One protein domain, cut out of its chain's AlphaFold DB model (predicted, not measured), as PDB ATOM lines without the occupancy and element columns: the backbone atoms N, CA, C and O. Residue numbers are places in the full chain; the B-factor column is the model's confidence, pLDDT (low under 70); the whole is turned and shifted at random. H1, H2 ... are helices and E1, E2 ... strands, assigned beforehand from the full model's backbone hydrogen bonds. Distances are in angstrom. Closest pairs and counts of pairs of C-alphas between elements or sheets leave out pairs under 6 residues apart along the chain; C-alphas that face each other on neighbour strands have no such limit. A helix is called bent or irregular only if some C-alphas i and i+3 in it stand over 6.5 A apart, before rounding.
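This is residues 13 to 134 of the 135 residues of an uncharacterized protein of Zetaproteobacteria bacterium CG_4_10_14_0_8_um_filter_49_80 (UniProt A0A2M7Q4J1). A twisted antiparallel sheet of six strands is covered on one face by two helices, H2 and H3, which pack on each other at a slant; the short H1 only grazes the sheet. The 122 printed residues have three named helices and six named strands, in the order E1 E2 H1 E3 E4 E5 E6 H2 H3. The sheet's order is E1 - E2 - E6 - E5 - E4 - E3, and the class is mixed. The whole is compact, with a radius of gyration of the C-alphas of 13.5 A and spans of 37 by 32 by 30 A.

E1, residues 13 to 16, begins at C-alpha 13 (206.148, 153.390, 287.663) and is 10.0 A long. E2 is residues 19 to 27, 26.4 A; H1 34 to 40, 10.1 A; E3 43 to 47, 11.7 A; E4 51 to 56, 16.0 A; E5 59 to 64, 16.6 A; E6 69 to 75, 19.8 A; H2 84 to 97, 20.3 A. H3, residues 111 to 132, 27.3 A, ends at C-alpha 132 (205.286, 138.812, 277.593); it is irregular, with C-alphas 116 and 119 7.6 A apart.

E3 E4 E5 E6 form a meander, each strand the antiparallel neighbour of the one before. Within hydrogen-bond range are N 14 and O 21 of hairpin E1 and E2, 3.0 A; N 24 and O 72 of E2 and E6, 3.0 A; N 62 and O 71 of E5 and E6, 2.8 A; N 54 and O 61 of E4 and E5, 2.8 A; N 45 and O 53 of E3 and E4, 2.9 A. H2 lies over E5 and E4 at a height over the sheet of 9.5 A, the closest C-alphas of H2 and E5 being Trp 87 and Gly 59, 6.3 A. H3, on the same face, lies over E2 and E6 at 9.3 A. H2 and H3 touch at Ile 90 and Ile 121, their closest C-alphas, 5.3 A, at a steep tilt of 48 degrees, the same way. In H1 and H2 every O i to N i+4 pair is within hydrogen-bond range; in H3, 16 of 18.

The C-alphas of Asp 32 and Ala 112, the two farthest apart, are 38.3 A apart. The printed part has no cut, and the link from H2 to H3 is long. The pLDDT is under 70 at residues 76 to 80, 100 to 109 and 132 to 134.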
ATOM      1  N   ARG A  13     205.394 152.164 287.388       82.25
ATOM      2  CA  ARG A  13     206.148 153.390 287.663       82.25
ATOM      3  C   ARG A  13     207.179 153.134 288.740       82.25
ATOM      4  O   ARG A  13     206.900 152.434 289.712       82.25
ATOM      5  N   THR A  14     208.367 153.696 288.576       81.50
ATOM      6  CA  THR A  14     209.414 153.637 289.600       81.50
ATOM      7  C   THR A  14     210.348 154.839 289.503       81.50
ATOM      8  O   THR A  14     210.241 155.645 288.580       81.50
ATOM      9  N   SER A  15     211.298 154.923 290.430       82.31
ATOM     10  CA  SER A  15     212.439 155.829 290.340       82.31
ATOM     11  C   SER A  15     213.743 155.031 290.313       82.31
ATOM     12  O   SER A  15     214.000 154.259 291.232       82.31
ATOM     13  N   VAL A  16     214.579 155.236 289.295       79.62
ATOM     14  CA  VAL A  16     215.917 154.630 289.163       79.62
ATOM     15  C   VAL A  16     216.930 155.752 288.984       79.62
ATOM     16  O   VAL A  16     216.737 156.613 288.128       79.62
ATOM     17  N   LEU A  17     217.987 155.788 289.803       78.62
ATOM     18  CA  LEU A  17     219.051 156.806 289.729       78.62
ATOM     19  C   LEU A  17     218.520 158.257 289.619       78.62
ATOM     20  O   LEU A  17     219.008 159.067 288.833       78.62
ATOM     21  N   GLY A  18     217.456 158.579 290.364       75.81
ATOM     22  CA  GLY A  18     216.822 159.905 290.343       75.81
ATOM     23  C   GLY A  18     215.990 160.225 289.090       75.81
ATOM     24  O   GLY A  18     215.595 161.374 288.905       75.81
ATOM     25  N   LYS A  19     215.712 159.240 288.228       81.50
ATOM     26  CA  LYS A  19     214.781 159.343 287.091       81.50
ATOM     27  C   LYS A  19     213.492 158.617 287.406       81.50
ATOM     28  O   LYS A  19     213.533 157.470 287.836       81.50
ATOM     29  N   HIS A  20     212.363 159.244 287.120       84.69
ATOM     30  CA  HIS A  20     211.066 158.588 287.198       84.69
ATOM     31  C   HIS A  20     210.792 157.849 285.894       84.69
ATOM     32  O   HIS A  20     210.641 158.497 284.866       84.69
ATOM     33  N   LEU A  21     210.737 156.522 285.932       84.12
ATOM     34  CA  LEU A  21     210.477 155.679 284.767       84.12
ATOM     35  C   LEU A  21     209.030 155.202 284.767       84.12
ATOM     36  O   LEU A  21     208.475 154.914 285.831       84.12
ATOM     37  N   GLU A  22     208.442 155.074 283.580       85.38
ATOM     38  CA  GLU A  22     207.116 154.495 283.396       85.38
ATOM     39  C   GLU A  22     207.046 153.504 282.230       85.38
ATOM     40  O   GLU A  22     207.700 153.675 281.203       85.38
ATOM     41  N   THR A  23     206.243 152.452 282.412       86.50
ATOM     42  CA  THR A  23     205.861 151.465 281.393       86.50
ATOM     43  C   THR A  23     204.341 151.394 281.320       86.50
ATOM     44  O   THR A  23     203.707 150.925 282.262       86.50
ATOM     45  N   LEU A  24     203.748 151.855 280.220       86.81
ATOM     46  CA  LEU A  24     202.291 151.904 280.044       86.81
ATOM     47  C   LEU A  24     201.851 150.927 278.943       86.81
ATOM     48  O   LEU A  24     201.958 151.290 277.770       86.81
ATOM     49  N   PRO A  25     201.370 149.717 279.290       85.88
ATOM     50  CA  PRO A  25     200.814 148.782 278.321       85.88
ATOM     51  C   PRO A  25     199.366 149.130 277.964       85.88
ATOM     52  O   PRO A  25     198.568 149.461 278.843       85.88
ATOM     53  N   ARG A  26     198.999 149.025 276.683       84.62
ATOM     54  CA  ARG A  26     197.601 149.089 276.222       84.62
ATOM     55  C   ARG A  26     197.356 148.100 275.087       84.62
ATOM     56  O   ARG A  26     198.291 147.640 274.436       84.62
ATOM     57  N   GLU A  27     196.086 147.771 274.863       85.06
ATOM     58  CA  GLU A  27     195.656 146.945 273.731       85.06
ATOM     59  C   GLU A  27     195.635 147.768 272.433       85.06
ATOM     60  O   GLU A  27     195.239 148.937 272.428       85.06
ATOM     61  N   GLY A  28     196.023 147.135 271.327       86.31
ATOM     62  CA  GLY A  28     196.050 147.720 269.988       86.31
ATOM     63  C   GLY A  28     197.446 148.152 269.546       86.31
ATOM     64  O   GLY A  28     198.456 147.680 270.062       86.31
ATOM     65  N   PHE A  29     197.482 149.056 268.567       87.38
ATOM     66  CA  PHE A  29     198.705 149.571 267.953       87.38
ATOM     67  C   PHE A  29     198.662 151.098 267.864       87.38
ATOM     68  O   PHE A  29     197.590 151.681 267.672       87.38
ATOM     69  N   TYR A  30     199.813 151.762 267.972       87.12
ATOM     70  CA  TYR A  30     199.866 153.224 267.862       87.12
ATOM     71  C   TYR A  30     199.319 153.797 266.548       87.12
ATOM     72  O   TYR A  30     198.607 154.801 266.623       87.12
ATOM     73  N   PRO A  31     199.572 153.214 265.358       85.56
ATOM     74  CA  PRO A  31     199.052 153.746 264.098       85.56
ATOM     75  C   PRO A  31     197.523 153.862 264.060       85.56
ATOM     76  O   PRO A  31     196.997 154.740 263.376       85.56
ATOM     77  N   ASP A  32     196.822 153.035 264.838       86.50
ATOM     78  CA  ASP A  32     195.361 153.036 264.928       86.50
ATOM     79  C   ASP A  32     194.836 154.097 265.916       86.50
ATOM     80  O   ASP A  32     193.649 154.433 265.909       86.50
ATOM     81  N   ASN A  33     195.714 154.679 266.746       84.62
ATOM     82  CA  ASN A  33     195.384 155.684 267.753       84.62
ATOM     83  C   ASN A  33     196.089 157.025 267.483       84.62
ATOM     84  O   ASN A  33     197.050 157.420 268.147       84.62
ATOM     85  N   VAL A  34     195.543 157.787 266.530       84.06
ATOM     86  CA  VAL A  34     196.065 159.108 266.125       84.06
ATOM     87  C   VAL A  34     196.197 160.085 267.304       84.06
ATOM     88  O   VAL A  34     197.075 160.950 267.292       84.06
ATOM     89  N   GLN A  35     195.342 159.971 268.327       86.12
ATOM     90  CA  GLN A  35     195.419 160.834 269.509       86.12
ATOM     91  C   GLN A  35     196.681 160.550 270.327       86.12
ATOM     92  O   GLN A  35     197.362 161.492 270.729       86.12
ATOM     93  N   GLU A  36     197.029 159.280 270.534       84.12
ATOM     94  CA  GLU A  36     198.250 158.900 271.248       84.12
ATOM     95  C   GLU A  36     199.508 159.195 270.435       84.12
ATOM     96  O   GLU A  36     200.457 159.751 270.986       84.12
ATOM     97  N   VAL A  37     199.489 158.955 269.120       84.56
ATOM     98  CA  VAL A  37     200.598 159.334 268.222       84.56
ATOM     99  C   VAL A  37     200.935 160.818 268.362       84.56
ATOM    100  O   VAL A  37     202.103 161.177 268.499       84.56
ATOM    101  N   ARG A  38     199.911 161.685 268.377       85.56
ATOM    102  CA  ARG A  38     200.086 163.133 268.569       85.56
ATOM    103  C   ARG A  38     200.514 163.488 269.987       85.56
ATOM    104  O   ARG A  38     201.376 164.341 270.149       85.56
ATOM    105  N   LYS A  39     199.918 162.853 270.999       84.50
ATOM    106  CA  LYS A  39     200.217 163.108 272.416       84.50
ATOM    107  C   LYS A  39     201.678 162.821 272.758       84.50
ATOM    108  O   LYS A  39     202.253 163.548 273.558       84.50
ATOM    109  N   TYR A  40     202.244 161.759 272.190       83.94
ATOM    110  CA  TYR A  40     203.595 161.297 272.509       83.94
ATOM    111  C   TYR A  40     204.642 161.670 271.452       83.94
ATOM    112  O   TYR A  40     205.810 161.330 271.628       83.94
ATOM    113  N   GLY A  41     204.246 162.349 270.368       87.00
ATOM    114  CA  GLY A  41     205.162 162.742 269.294       87.00
ATOM    115  C   GLY A  41     205.889 161.540 268.689       87.00
ATOM    116  O   GLY A  41     207.114 161.532 268.616       87.00
ATOM    117  N   LEU A  42     205.150 160.482 268.337       90.19
ATOM    118  CA  LEU A  42     205.755 159.205 267.949       90.19
ATOM    119  C   LEU A  42     206.415 159.272 266.565       90.19
ATOM    120  O   LEU A  42     205.749 159.508 265.554       90.19
ATOM    121  N   HIS A  43     207.709 158.959 266.506       90.44
ATOM    122  CA  HIS A  43     208.485 158.856 265.269       90.44
ATOM    123  C   HIS A  43     209.027 157.435 265.088       90.44
ATOM    124  O   HIS A  43     209.942 157.020 265.799       90.44
ATOM    125  N   ARG A  44     208.474 156.669 264.140       91.88
ATOM    126  CA  ARG A  44     208.911 155.287 263.875       91.88
ATOM    127  C   ARG A  44     210.366 155.256 263.404       91.88
ATOM    128  O   ARG A  44     210.696 155.942 262.439       91.88
ATOM    129  N   PHE A  45     211.190 154.412 264.020       89.31
ATOM    130  CA  PHE A  45     212.600 154.238 263.642       89.31
ATOM    131  C   PHE A  45     213.008 152.781 263.388       89.31
ATOM    132  O   PHE A  45     214.050 152.554 262.783       89.31
ATOM    133  N   TYR A  46     212.204 151.800 263.809       89.56
ATOM    134  CA  TYR A  46     212.457 150.380 263.552       89.56
ATOM    135  C   TYR A  46     211.145 149.605 263.388       89.56
ATOM    136  O   TYR A  46     210.120 149.992 263.950       89.56
ATOM    137  N   HIS A  47     211.170 148.537 262.590       90.44
ATOM    138  CA  HIS A  47     210.043 147.629 262.384       90.44
ATOM    139  C   HIS A  47     210.534 146.285 261.836       90.44
ATOM    140  O   HIS A  47     211.264 146.263 260.843       90.44
ATOM    141  N   ASP A  48     210.069 145.190 262.428       87.19
ATOM    142  CA  ASP A  48     210.174 143.837 261.882       87.19
ATOM    143  C   ASP A  48     208.856 143.048 262.049       87.19
ATOM    144  O   ASP A  48     207.810 143.608 262.360       87.19
ATOM    145  N   ALA A  49     208.886 141.728 261.840       85.00
ATOM    146  CA  ALA A  49     207.699 140.877 261.949       85.00
ATOM    147  C   ALA A  49     207.103 140.763 263.370       85.00
ATOM    148  O   ALA A  49     205.962 140.321 263.521       85.00
ATOM    149  N   HIS A  50     207.856 141.129 264.403       84.31
ATOM    150  CA  HIS A  50     207.489 140.997 265.811       84.31
ATOM    151  C   HIS A  50     207.158 142.338 266.459       84.31
ATOM    152  O   HIS A  50     206.309 142.379 267.355       84.31
ATOM    153  N   VAL A  51     207.813 143.419 266.029       89.56
ATOM    154  CA  VAL A  51     207.796 144.683 266.762       89.56
ATOM    155  C   VAL A  51     207.929 145.918 265.873       89.56
ATOM    156  O   VAL A  51     208.645 145.918 264.873       89.56
ATOM    157  N   ILE A  52     207.280 147.012 266.276       91.50
ATOM    158  CA  ILE A  52     207.503 148.363 265.736       91.50
ATOM    159  C   ILE A  52     208.029 149.248 266.861       91.50
ATOM    160  O   ILE A  52     207.418 149.290 267.924       91.50
ATOM    161  N   LEU A  53     209.118 149.987 266.636       91.88
ATOM    162  CA  LEU A  53     209.634 150.954 267.607       91.88
ATOM    163  C   LEU A  53     209.490 152.393 267.133       91.88
ATOM    164  O   LEU A  53     209.752 152.738 265.974       91.88
ATOM    165  N   TYR A  54     209.152 153.245 268.092       92.25
ATOM    166  CA  TYR A  54     208.983 154.677 267.930       92.25
ATOM    167  C   TYR A  54     209.849 155.423 268.936       92.25
ATOM    168  O   TYR A  54     209.962 155.037 270.098       92.25
ATOM    169  N   ARG A  55     210.438 156.526 268.492       90.50
ATOM    170  CA  ARG A  55     210.999 157.553 269.360       90.50
ATOM    171  C   ARG A  55     209.872 158.437 269.868       90.50
ATOM    172  O   ARG A  55     208.938 158.727 269.121       90.50
ATOM    173  N   THR A  56     209.991 158.866 271.114       88.56
ATOM    174  CA  THR A  56     209.136 159.884 271.733       88.56
ATOM    175  C   THR A  56     210.031 160.989 272.292       88.56
ATOM    176  O   THR A  56     211.253 160.827 272.355       88.56
ATOM    177  N   GLU A  57     209.448 162.106 272.727       82.56
ATOM    178  CA  GLU A  57     210.210 163.173 273.401       82.56
ATOM    179  C   GLU A  57     210.908 162.685 274.683       82.56
ATOM    180  O   GLU A  57     211.969 163.188 275.041       82.56
ATOM    181  N   ASN A  58     210.331 161.685 275.358       83.62
ATOM    182  CA  ASN A  58     210.737 161.254 276.697       83.62
ATOM    183  C   ASN A  58     211.127 159.769 276.778       83.62
ATOM    184  O   ASN A  58     211.218 159.224 277.878       83.62
ATOM    185  N   GLY A  59     211.334 159.096 275.643       90.75
ATOM    186  CA  GLY A  59     211.756 157.699 275.608       90.75
ATOM    187  C   GLY A  59     211.450 156.976 274.305       90.75
ATOM    188  O   GLY A  59     211.654 157.512 273.212       90.75
ATOM    189  N   ILE A  60     210.995 155.733 274.429       91.88
ATOM    190  CA  ILE A  60     210.645 154.866 273.303       91.88
ATOM    191  C   ILE A  60     209.230 154.319 273.480       91.88
ATOM    192  O   ILE A  60     208.757 154.106 274.591       91.88
ATOM    193  N   ALA A  61     208.547 154.088 272.371       92.00
ATOM    194  CA  ALA A  61     207.299 153.345 272.353       92.00
ATOM    195  C   ALA A  61     207.450 152.124 271.449       92.00
ATOM    196  O   ALA A  61     208.284 152.113 270.540       92.00
ATOM    197  N   MET A  62     206.666 151.090 271.717       92.56
ATOM    198  CA  MET A  62     206.797 149.787 271.086       92.56
ATOM    199  C   MET A  62     205.422 149.204 270.787       92.56
ATOM    200  O   MET A  62     204.610 149.123 271.697       92.56
ATOM    201  N   ASP A  63     205.180 148.754 269.561       91.44
ATOM    202  CA  ASP A  63     204.055 147.875 269.231       91.44
ATOM    203  C   ASP A  63     204.560 146.428 269.182       91.44
ATOM    204  O   ASP A  63     205.459 146.126 268.405       91.44
ATOM    205  N   LEU A  64     203.971 145.531 269.971       88.25
ATOM    206  CA  LEU A  64     204.187 144.084 269.945       88.25
ATOM    207  C   LEU A  64     203.121 143.425 269.061       88.25
ATOM    208  O   LEU A  64     201.946 143.329 269.427       88.25
ATOM    209  N   ILE A  65     203.530 142.952 267.883       87.25
ATOM    210  CA  ILE A  65     202.616 142.533 266.808       87.25
ATOM    211  C   ILE A  65     201.815 141.286 267.200       87.25
ATOM    212  O   ILE A  65     200.597 141.249 267.014       87.25
ATOM    213  N   ALA A  66     202.478 140.274 267.767       83.31
ATOM    214  CA  ALA A  66     201.846 138.995 268.096       83.31
ATOM    215  C   ALA A  66     200.781 139.123 269.199       83.31
ATOM    216  O   ALA A  66     199.711 138.523 269.092       83.31
ATOM    217  N   SER A  67     201.052 139.931 270.227       81.06
ATOM    218  CA  SER A  67     200.142 140.139 271.358       81.06
ATOM    219  C   SER A  67     199.123 141.257 271.127       81.06
ATOM    220  O   SER A  67     198.207 141.405 271.933       81.06
ATOM    221  N   LYS A  68     199.243 142.023 270.030       84.62
ATOM    222  CA  LYS A  68     198.436 143.227 269.756       84.62
ATOM    223  C   LYS A  68     198.448 144.199 270.932       84.62
ATOM    224  O   LYS A  68     197.402 144.675 271.378       84.62
ATOM    225  N   GLN A  69     199.637 144.440 271.463       85.31
ATOM    226  CA  GLN A  69     199.851 145.367 272.561       85.31
ATOM    227  C   GLN A  69     200.796 146.463 272.122       85.31
ATOM    228  O   GLN A  69     201.714 146.216 271.347       85.31
ATOM    229  N   HIS A  70     200.630 147.643 272.698       88.75
ATOM    230  CA  HIS A  70     201.627 148.687 272.601       88.75
ATOM    231  C   HIS A  70     202.076 149.140 273.986       88.75
ATOM    232  O   HIS A  70     201.323 149.072 274.961       88.75
ATOM    233  N   LEU A  71     203.321 149.586 274.077       89.06
ATOM    234  CA  LEU A  71     204.006 149.955 275.304       89.06
ATOM    235  C   LEU A  71     204.633 151.335 275.129       89.06
ATOM    236  O   LEU A  71     205.323 151.579 274.142       89.06
ATOM    237  N   ILE A  72     204.481 152.203 276.127       86.88
ATOM    238  CA  ILE A  72     205.328 153.399 276.273       86.88
ATOM    239  C   ILE A  72     206.347 153.118 277.354       86.88
ATOM    240  O   ILE A  72     205.949 152.807 278.474       86.88
ATOM    241  N   LEU A  73     207.627 153.273 277.027       87.44
ATOM    242  CA  LEU A  73     208.751 153.224 277.951       87.44
ATOM    243  C   LEU A  73     209.354 154.625 278.005       87.44
ATOM    244  O   LEU A  73     209.986 155.083 277.053       87.44
ATOM    245  N   GLY A  74     209.110 155.338 279.097       84.94
ATOM    246  CA  GLY A  74     209.457 156.753 279.165       84.94
ATOM    247  C   GLY A  74     209.939 157.193 280.531       84.94
ATOM    248  O   GLY A  74     209.836 156.465 281.521       84.94
ATOM    249  N   THR A  75     210.460 158.413 280.575       80.88
ATOM    250  CA  THR A  75     210.607 159.167 281.817       80.88
ATOM    251  C   THR A  75     209.381 160.041 282.056       80.88
ATOM    252  O   THR A  75     208.936 160.726 281.136       80.88
ATOM    253  N   SER A  76     208.859 160.083 283.284       67.69
ATOM    254  CA  SER A  76     207.825 161.063 283.641       67.69
ATOM    255  C   SER A  76     208.444 162.464 283.788       67.69
ATOM    256  O   SER A  76     209.617 162.588 284.142       67.69
ATOM    257  N   ASN A  77     207.663 163.517 283.500       59.94
ATOM    258  CA  ASN A  77     208.063 164.933 283.321       59.94
ATOM    259  C   ASN A  77     208.748 165.646 284.524       59.94
ATOM    260  O   ASN A  77     208.719 166.871 284.609       59.94
ATOM    261  N   TYR A  78     209.363 164.929 285.464       54.72
ATOM    262  CA  TYR A  78     209.886 165.474 286.723       54.72
ATOM    263  C   TYR A  78     211.381 165.180 286.984       54.72
ATOM    264  O   TYR A  78     211.840 165.346 288.110       54.72
ATOM    265  N   GLY A  79     212.173 164.781 285.977       57.22
ATOM    266  CA  GLY A  79     213.626 164.571 286.119       57.22
ATOM    267  C   GLY A  79     214.430 164.977 284.879       57.22
ATOM    268  O   GLY A  79     213.845 165.222 283.827       57.22
ATOM    269  N   ASN A  80     215.772 165.055 284.973       64.31
ATOM    270  CA  ASN A  80     216.578 165.347 283.772       64.31
ATOM    271  C   ASN A  80     216.329 164.242 282.722       64.31
ATOM    272  O   ASN A  80     216.209 163.076 283.111       64.31
ATOM    273  N   PRO A  81     216.316 164.549 281.421       72.56
ATOM    274  CA  PRO A  81     216.103 163.537 280.394       72.56
ATOM    275  C   PRO A  81     217.192 162.456 280.436       72.56
ATOM    276  O   PRO A  81     218.343 162.712 280.812       72.56
ATOM    277  N   ILE A  82     216.812 161.227 280.091       83.81
ATOM    278  CA  ILE A  82     217.759 160.162 279.751       83.81
ATOM    279  C   ILE A  82     218.244 160.432 278.324       83.81
ATOM    280  O   ILE A  82     217.438 160.734 277.448       83.81
ATOM    281  N   SER A  83     219.557 160.356 278.093       85.12
ATOM    282  CA  SER A  83     220.136 160.624 276.770       85.12
ATOM    283  C   SER A  83     219.646 159.629 275.719       85.12
ATOM    284  O   SER A  83     219.480 158.448 276.027       85.12
ATOM    285  N   ASP A  84     219.545 160.068 274.467       84.19
ATOM    286  CA  ASP A  84     219.099 159.233 273.344       84.19
ATOM    287  C   ASP A  84     219.885 157.930 273.207       84.19
ATOM    288  O   ASP A  84     219.284 156.873 273.051       84.19
ATOM    289  N   ASN A  85     221.206 157.984 273.374       85.75
ATOM    290  CA  ASN A  85     222.062 156.801 273.310       85.75
ATOM    291  C   ASN A  85     221.668 155.734 274.348       85.75
ATOM    292  O   ASN A  85     221.640 154.555 274.025       85.75
ATOM    293  N   VAL A  86     221.292 156.133 275.569       87.75
ATOM    294  CA  VAL A  86     220.825 155.193 276.608       87.75
ATOM    295  C   VAL A  86     219.487 154.567 276.217       87.75
ATOM    296  O   VAL A  86     219.294 153.369 276.395       87.75
ATOM    297  N   TRP A  87     218.566 155.347 275.647       89.00
ATOM    298  CA  TRP A  87     217.300 154.805 275.150       89.00
ATOM    299  C   TRP A  87     217.481 153.824 273.995       89.00
ATOM    300  O   TRP A  87     216.730 152.855 273.908       89.00
ATOM    301  N   MET A  88     218.469 154.054 273.127       88.12
ATOM    302  CA  MET A  88     218.815 153.111 272.065       88.12
ATOM    303  C   MET A  88     219.383 151.810 272.635       88.12
ATOM    304  O   MET A  88     218.955 150.745 272.202       88.12
ATOM    305  N   THR A  89     220.244 151.878 273.658       89.12
ATOM    306  CA  THR A  89     220.723 150.680 274.368       89.12
ATOM    307  C   THR A  89     219.576 149.921 275.047       89.12
ATOM    308  O   THR A  89     219.517 148.699 274.970       89.12
ATOM    309  N   ILE A  90     218.614 150.624 275.661       89.75
ATOM    310  CA  ILE A  90     217.406 149.993 276.226       89.75
ATOM    311  C   ILE A  90     216.597 149.293 275.127       89.75
ATOM    312  O   ILE A  90     216.201 148.145 275.306       89.75
ATOM    313  N   ALA A  91     216.358 149.959 273.994       89.69
ATOM    314  CA  ALA A  91     215.619 149.377 272.876       89.69
ATOM    315  C   ALA A  91     216.292 148.101 272.349       89.69
ATOM    316  O   ALA A  91     215.620 147.088 272.182       89.69
ATOM    317  N   GLU A  92     217.608 148.139 272.142       87.38
ATOM    318  CA  GLU A  92     218.394 146.990 271.691       87.38
ATOM    319  C   GLU A  92     218.272 145.802 272.653       87.38
ATOM    320  O   GLU A  92     217.956 144.696 272.214       87.38
ATOM    321  N   SER A  93     218.416 146.034 273.962       88.75
ATOM    322  CA  SER A  93     218.270 144.988 274.987       88.75
ATOM    323  C   SER A  93     216.892 144.316 274.933       88.75
ATOM    324  O   SER A  93     216.770 143.093 274.961       88.75
ATOM    325  N   LEU A  94     215.825 145.108 274.776       88.25
ATOM    326  CA  LEU A  94     214.461 144.577 274.686       88.25
ATOM    327  C   LEU A  94     214.222 143.781 273.396       88.25
ATOM    328  O   LEU A  94     213.508 142.779 273.421       88.25
ATOM    329  N   LEU A  95     214.825 144.191 272.278       85.88
ATOM    330  CA  LEU A  95     214.759 143.439 271.021       85.88
ATOM    331  C   LEU A  95     215.487 142.093 271.129       85.88
ATOM    332  O   LEU A  95     214.962 141.085 270.649       85.88
ATOM    333  N   GLN A  96     216.624 142.045 271.830       85.00
ATOM    334  CA  GLN A  96     217.329 140.790 272.110       85.00
ATOM    335  C   GLN A  96     216.453 139.809 272.906       85.00
ATOM    336  O   GLN A  96     216.439 138.619 272.589       85.00
ATOM    337  N   LEU A  97     215.654 140.291 273.871       83.81
ATOM    338  CA  LEU A  97     214.693 139.448 274.602       83.81
ATOM    339  C   LEU A  97     213.598 138.853 273.706       83.81
ATOM    340  O   LEU A  97     213.093 137.771 274.000       83.81
ATOM    341  N   LEU A  98     213.238 139.529 272.611       79.38
ATOM    342  CA  LEU A  98     212.293 139.010 271.618       79.38
ATOM    343  C   LEU A  98     212.933 138.016 270.634       79.38
ATOM    344  O   LEU A  98     212.233 137.481 269.774       79.38
ATOM    345  N   GLY A  99     214.249 137.791 270.708       76.75
ATOM    346  CA  GLY A  99     214.990 137.078 269.665       76.75
ATOM    347  C   GLY A  99     215.014 137.836 268.332       76.75
ATOM    348  O   GLY A  99     215.284 137.237 267.291       76.75
ATOM    349  N   SER A 100     214.713 139.138 268.357       67.38
ATOM    350  CA  SER A 100     214.773 140.013 267.195       67.38
ATOM    351  C   SER A 100     216.213 140.478 266.979       67.38
ATOM    352  O   SER A 100     216.897 140.923 267.903       67.38
ATOM    353  N   GLY A 101     216.687 140.357 265.740       58.12
ATOM    354  CA  GLY A 101     217.991 140.864 265.338       58.12
ATOM    355  C   GLY A 101     217.917 142.357 265.048       58.12
ATOM    356  O   GLY A 101     217.577 142.746 263.934       58.12
ATOM    357  N   PHE A 102     218.281 143.191 266.020       60.53
ATOM    358  CA  PHE A 102     218.527 144.612 265.786       60.53
ATOM    359  C   PHE A 102     219.999 144.830 265.453       60.53
ATOM    360  O   PHE A 102     220.847 144.834 266.338       60.53
ATOM    361  N   ALA A 103     220.310 145.022 264.175       56.69
ATOM    362  CA  ALA A 103     221.573 145.623 263.773       56.69
ATOM    363  C   ALA A 103     221.286 147.089 263.458       56.69
ATOM    364  O   ALA A 103     220.839 147.428 262.362       56.69
ATOM    365  N   ASN A 104     221.463 147.970 264.441       54.91
ATOM    366  CA  ASN A 104     221.525 149.384 264.119       54.91
ATOM    367  C   ASN A 104     222.911 149.667 263.558       54.91
ATOM    368  O   ASN A 104     223.849 149.901 264.317       54.91
ATOM    369  N   ASP A 105     223.036 149.679 262.232       54.81
ATOM    370  CA  ASP A 105     224.295 150.000 261.546       54.81
ATOM    371  C   ASP A 105     224.880 151.371 261.970       54.81
ATOM    372  O   ASP A 105     226.039 151.672 261.688       54.81
ATOM    373  N   TYR A 106     224.096 152.202 262.673       51.50
ATOM    374  CA  TYR A 106     224.460 153.537 263.145       51.50
ATOM    375  C   TYR A 106     224.745 153.637 264.651       51.50
ATOM    376  O   TYR A 106     225.159 154.706 265.106       51.50
ATOM    377  N   PHE A 107     224.528 152.581 265.441       64.31
ATOM    378  CA  PHE A 107     224.733 152.636 266.890       64.31
ATOM    379  C   PHE A 107     225.227 151.302 267.448       64.31
ATOM    380  O   PHE A 107     224.500 150.316 267.458       64.31
ATOM    381  N   VAL A 108     226.454 151.318 267.970       67.94
ATOM    382  CA  VAL A 108     227.026 150.238 268.780       67.94
ATOM    383  C   VAL A 108     227.224 150.797 270.182       67.94
ATOM    384  O   VAL A 108     227.995 151.746 270.363       67.94
ATOM    385  N   ALA A 109     226.513 150.254 271.171       68.12
ATOM    386  CA  ALA A 109     226.679 150.681 272.553       68.12
ATOM    387  C   ALA A 109     228.101 150.346 273.040       68.12
ATOM    388  O   ALA A 109     228.598 149.237 272.872       68.12
ATOM    389  N   SER A 110     228.793 151.320 273.635       74.50
ATOM    390  CA  SER A 110     230.050 151.047 274.343       74.50
ATOM    391  C   SER A 110     229.761 150.454 275.723       74.50
ATOM    392  O   SER A 110     228.792 150.879 276.352       74.50
ATOM    393  N   THR A 111     230.662 149.639 276.273       76.38
ATOM    394  CA  THR A 111     230.537 149.089 277.639       76.38
ATOM    395  C   THR A 111     230.281 150.163 278.702       76.38
ATOM    396  O   THR A 111     229.430 149.986 279.562       76.38
ATOM    397  N   ALA A 112     230.930 151.330 278.611       76.00
ATOM    398  CA  ALA A 112     230.703 152.433 279.555       76.00
ATOM    399  C   ALA A 112     229.265 152.991 279.505       76.00
ATOM    400  O   ALA A 112     228.713 153.433 280.512       76.00
ATOM    401  N   LEU A 113     228.649 152.980 278.321       77.69
ATOM    402  CA  LEU A 113     227.265 153.402 278.136       77.69
ATOM    403  C   LEU A 113     226.292 152.333 278.641       77.69
ATOM    404  O   LEU A 113     225.305 152.679 279.283       77.69
ATOM    405  N   GLU A 114     226.584 151.059 278.385       76.88
ATOM    406  CA  GLU A 114     225.816 149.927 278.913       76.88
ATOM    407  C   GLU A 114     225.837 149.904 280.443       76.88
ATOM    408  O   GLU A 114     224.792 149.755 281.070       76.88
ATOM    409  N   GLU A 115     226.998 150.135 281.060       78.81
ATOM    410  CA  GLU A 115     227.143 150.250 282.514       78.81
ATOM    411  C   GLU A 115     226.273 151.380 283.072       78.81
ATOM    412  O   GLU A 115     225.519 151.169 284.027       78.81
ATOM    413  N   HIS A 116     226.307 152.554 282.434       77.94
ATOM    414  CA  HIS A 116     225.468 153.691 282.811       77.94
ATOM    415  C   HIS A 116     223.968 153.406 282.618       77.94
ATOM    416  O   HIS A 116     223.147 153.823 283.435       77.94
ATOM    417  N   ALA A 117     223.600 152.675 281.566       84.12
ATOM    418  CA  ALA A 117     222.223 152.301 281.266       84.12
ATOM    419  C   ALA A 117     221.718 151.099 282.086       84.12
ATOM    420  O   ALA A 117     220.514 150.845 282.112       84.12
ATOM    421  N   SER A 118     222.610 150.361 282.753       88.06
ATOM    422  CA  SER A 118     222.344 149.008 283.255       88.06
ATOM    423  C   SER A 118     221.151 148.910 284.208       88.06
ATOM    424  O   SER A 118     220.372 147.962 284.113       88.06
ATOM    425  N   GLU A 119     220.952 149.878 285.106       88.06
ATOM    426  CA  GLU A 119     219.793 149.868 286.006       88.06
ATOM    427  C   GLU A 119     218.478 150.168 285.277       88.06
ATOM    428  O   GLU A 119     217.445 149.577 285.598       88.06
ATOM    429  N   TYR A 120     218.509 151.042 284.266       89.06
ATOM    430  CA  TYR A 120     217.343 151.334 283.432       89.06
ATOM    431  C   TYR A 120     216.962 150.130 282.574       89.06
ATOM    432  O   TYR A 120     215.788 149.766 282.522       89.06
ATOM    433  N   ILE A 121     217.958 149.483 281.959       90.19
ATOM    434  CA  ILE A 121     217.785 148.257 281.171       90.19
ATOM    435  C   ILE A 121     217.139 147.181 282.040       90.19
ATOM    436  O   ILE A 121     216.037 146.739 281.732       90.19
ATOM    437  N   LYS A 122     217.742 146.855 283.194       90.44
ATOM    438  CA  LYS A 122     217.205 145.851 284.130       90.44
ATOM    439  C   LYS A 122     215.762 146.143 284.534       90.44
ATOM    440  O   LYS A 122     214.947 145.225 284.636       90.44
ATOM    441  N   TYR A 123     215.431 147.412 284.778       89.50
ATOM    442  CA  TYR A 123     214.063 147.798 285.104       89.50
ATOM    443  C   TYR A 123     213.093 147.510 283.950       89.50
ATOM    444  O   TYR A 123     212.066 146.861 284.176       89.50
ATOM    445  N   PHE A 124     213.404 147.986 282.740       89.88
ATOM    446  CA  PHE A 124     212.517 147.839 281.588       89.88
ATOM    447  C   PHE A 124     212.418 146.388 281.122       89.88
ATOM    448  O   PHE A 124     211.306 145.927 280.886       89.88
ATOM    449  N   GLU A 125     213.516 145.634 281.102       89.81
ATOM    450  CA  GLU A 125     213.507 144.190 280.843       89.81
ATOM    451  C   GLU A 125     212.632 143.434 281.847       89.81
ATOM    452  O   GLU A 125     211.868 142.544 281.464       89.81
ATOM    453  N   SER A 126     212.679 143.815 283.130       88.25
ATOM    454  CA  SER A 126     211.818 143.218 284.153       88.25
ATOM    455  C   SER A 126     210.337 143.503 283.900       88.25
ATOM    456  O   SER A 126     209.520 142.595 284.051       88.25
ATOM    457  N   GLN A 127     209.960 144.731 283.514       84.44
ATOM    458  CA  GLN A 127     208.557 145.030 283.184       84.44
ATOM    459  C   GLN A 127     208.128 144.320 281.900       84.44
ATOM    460  O   GLN A 127     207.059 143.718 281.854       84.44
ATOM    461  N   PHE A 128     208.986 144.342 280.885       84.31
ATOM    462  CA  PHE A 128     208.752 143.715 279.594       84.31
ATOM    463  C   PHE A 128     208.538 142.205 279.720       84.31
ATOM    464  O   PHE A 128     207.558 141.671 279.208       84.31
ATOM    465  N   SER A 129     209.371 141.526 280.510       82.88
ATOM    466  CA  SER A 129     209.227 140.089 280.773       82.88
ATOM    467  C   SER A 129     207.902 139.753 281.463       82.88
ATOM    468  O   SER A 129     207.274 138.756 281.123       82.88
ATOM    469  N   LYS A 130     207.420 140.594 282.393       80.00
ATOM    470  CA  LYS A 130     206.103 140.391 283.035       80.00
ATOM    471  C   LYS A 130     204.942 140.515 282.049       80.00
ATOM    472  O   LYS A 130     203.906 139.901 282.272       80.00
ATOM    473  N   LEU A 131     205.109 141.329 281.008       76.00
ATOM    474  CA  LEU A 131     204.086 141.575 279.994       76.00
ATOM    475  C   LEU A 131     204.031 140.456 278.951       76.00
ATOM    476  O   LEU A 131     202.947 140.119 278.490       76.00
ATOM    477  N   ILE A 132     205.179 139.857 278.623       69.50
ATOM    478  CA  ILE A 132     205.286 138.812 277.593       69.50
ATOM    479  C   ILE A 132     205.041 137.403 278.152       69.50
ATOM    480  O   ILE A 132     204.511 136.560 277.442       69.50
ATOM    481  N   ILE A 133     205.390 137.132 279.416       55.59
ATOM    482  CA  ILE A 133     205.241 135.799 280.044       55.59
ATOM    483  C   ILE A 133     203.796 135.537 280.530       55.59
ATOM    484  O   ILE A 133     203.495 134.469 281.049       55.59
ATOM    485  N   ALA A 134     202.868 136.482 280.370       48.34
ATOM    486  CA  ALA A 134     201.494 136.353 280.861       48.34
ATOM    487  C   ALA A 134     200.575 135.404 280.044       48.34
ATOM    488  O   ALA A 134     199.355 135.476 280.211       48.34
TER     489      ALA A 134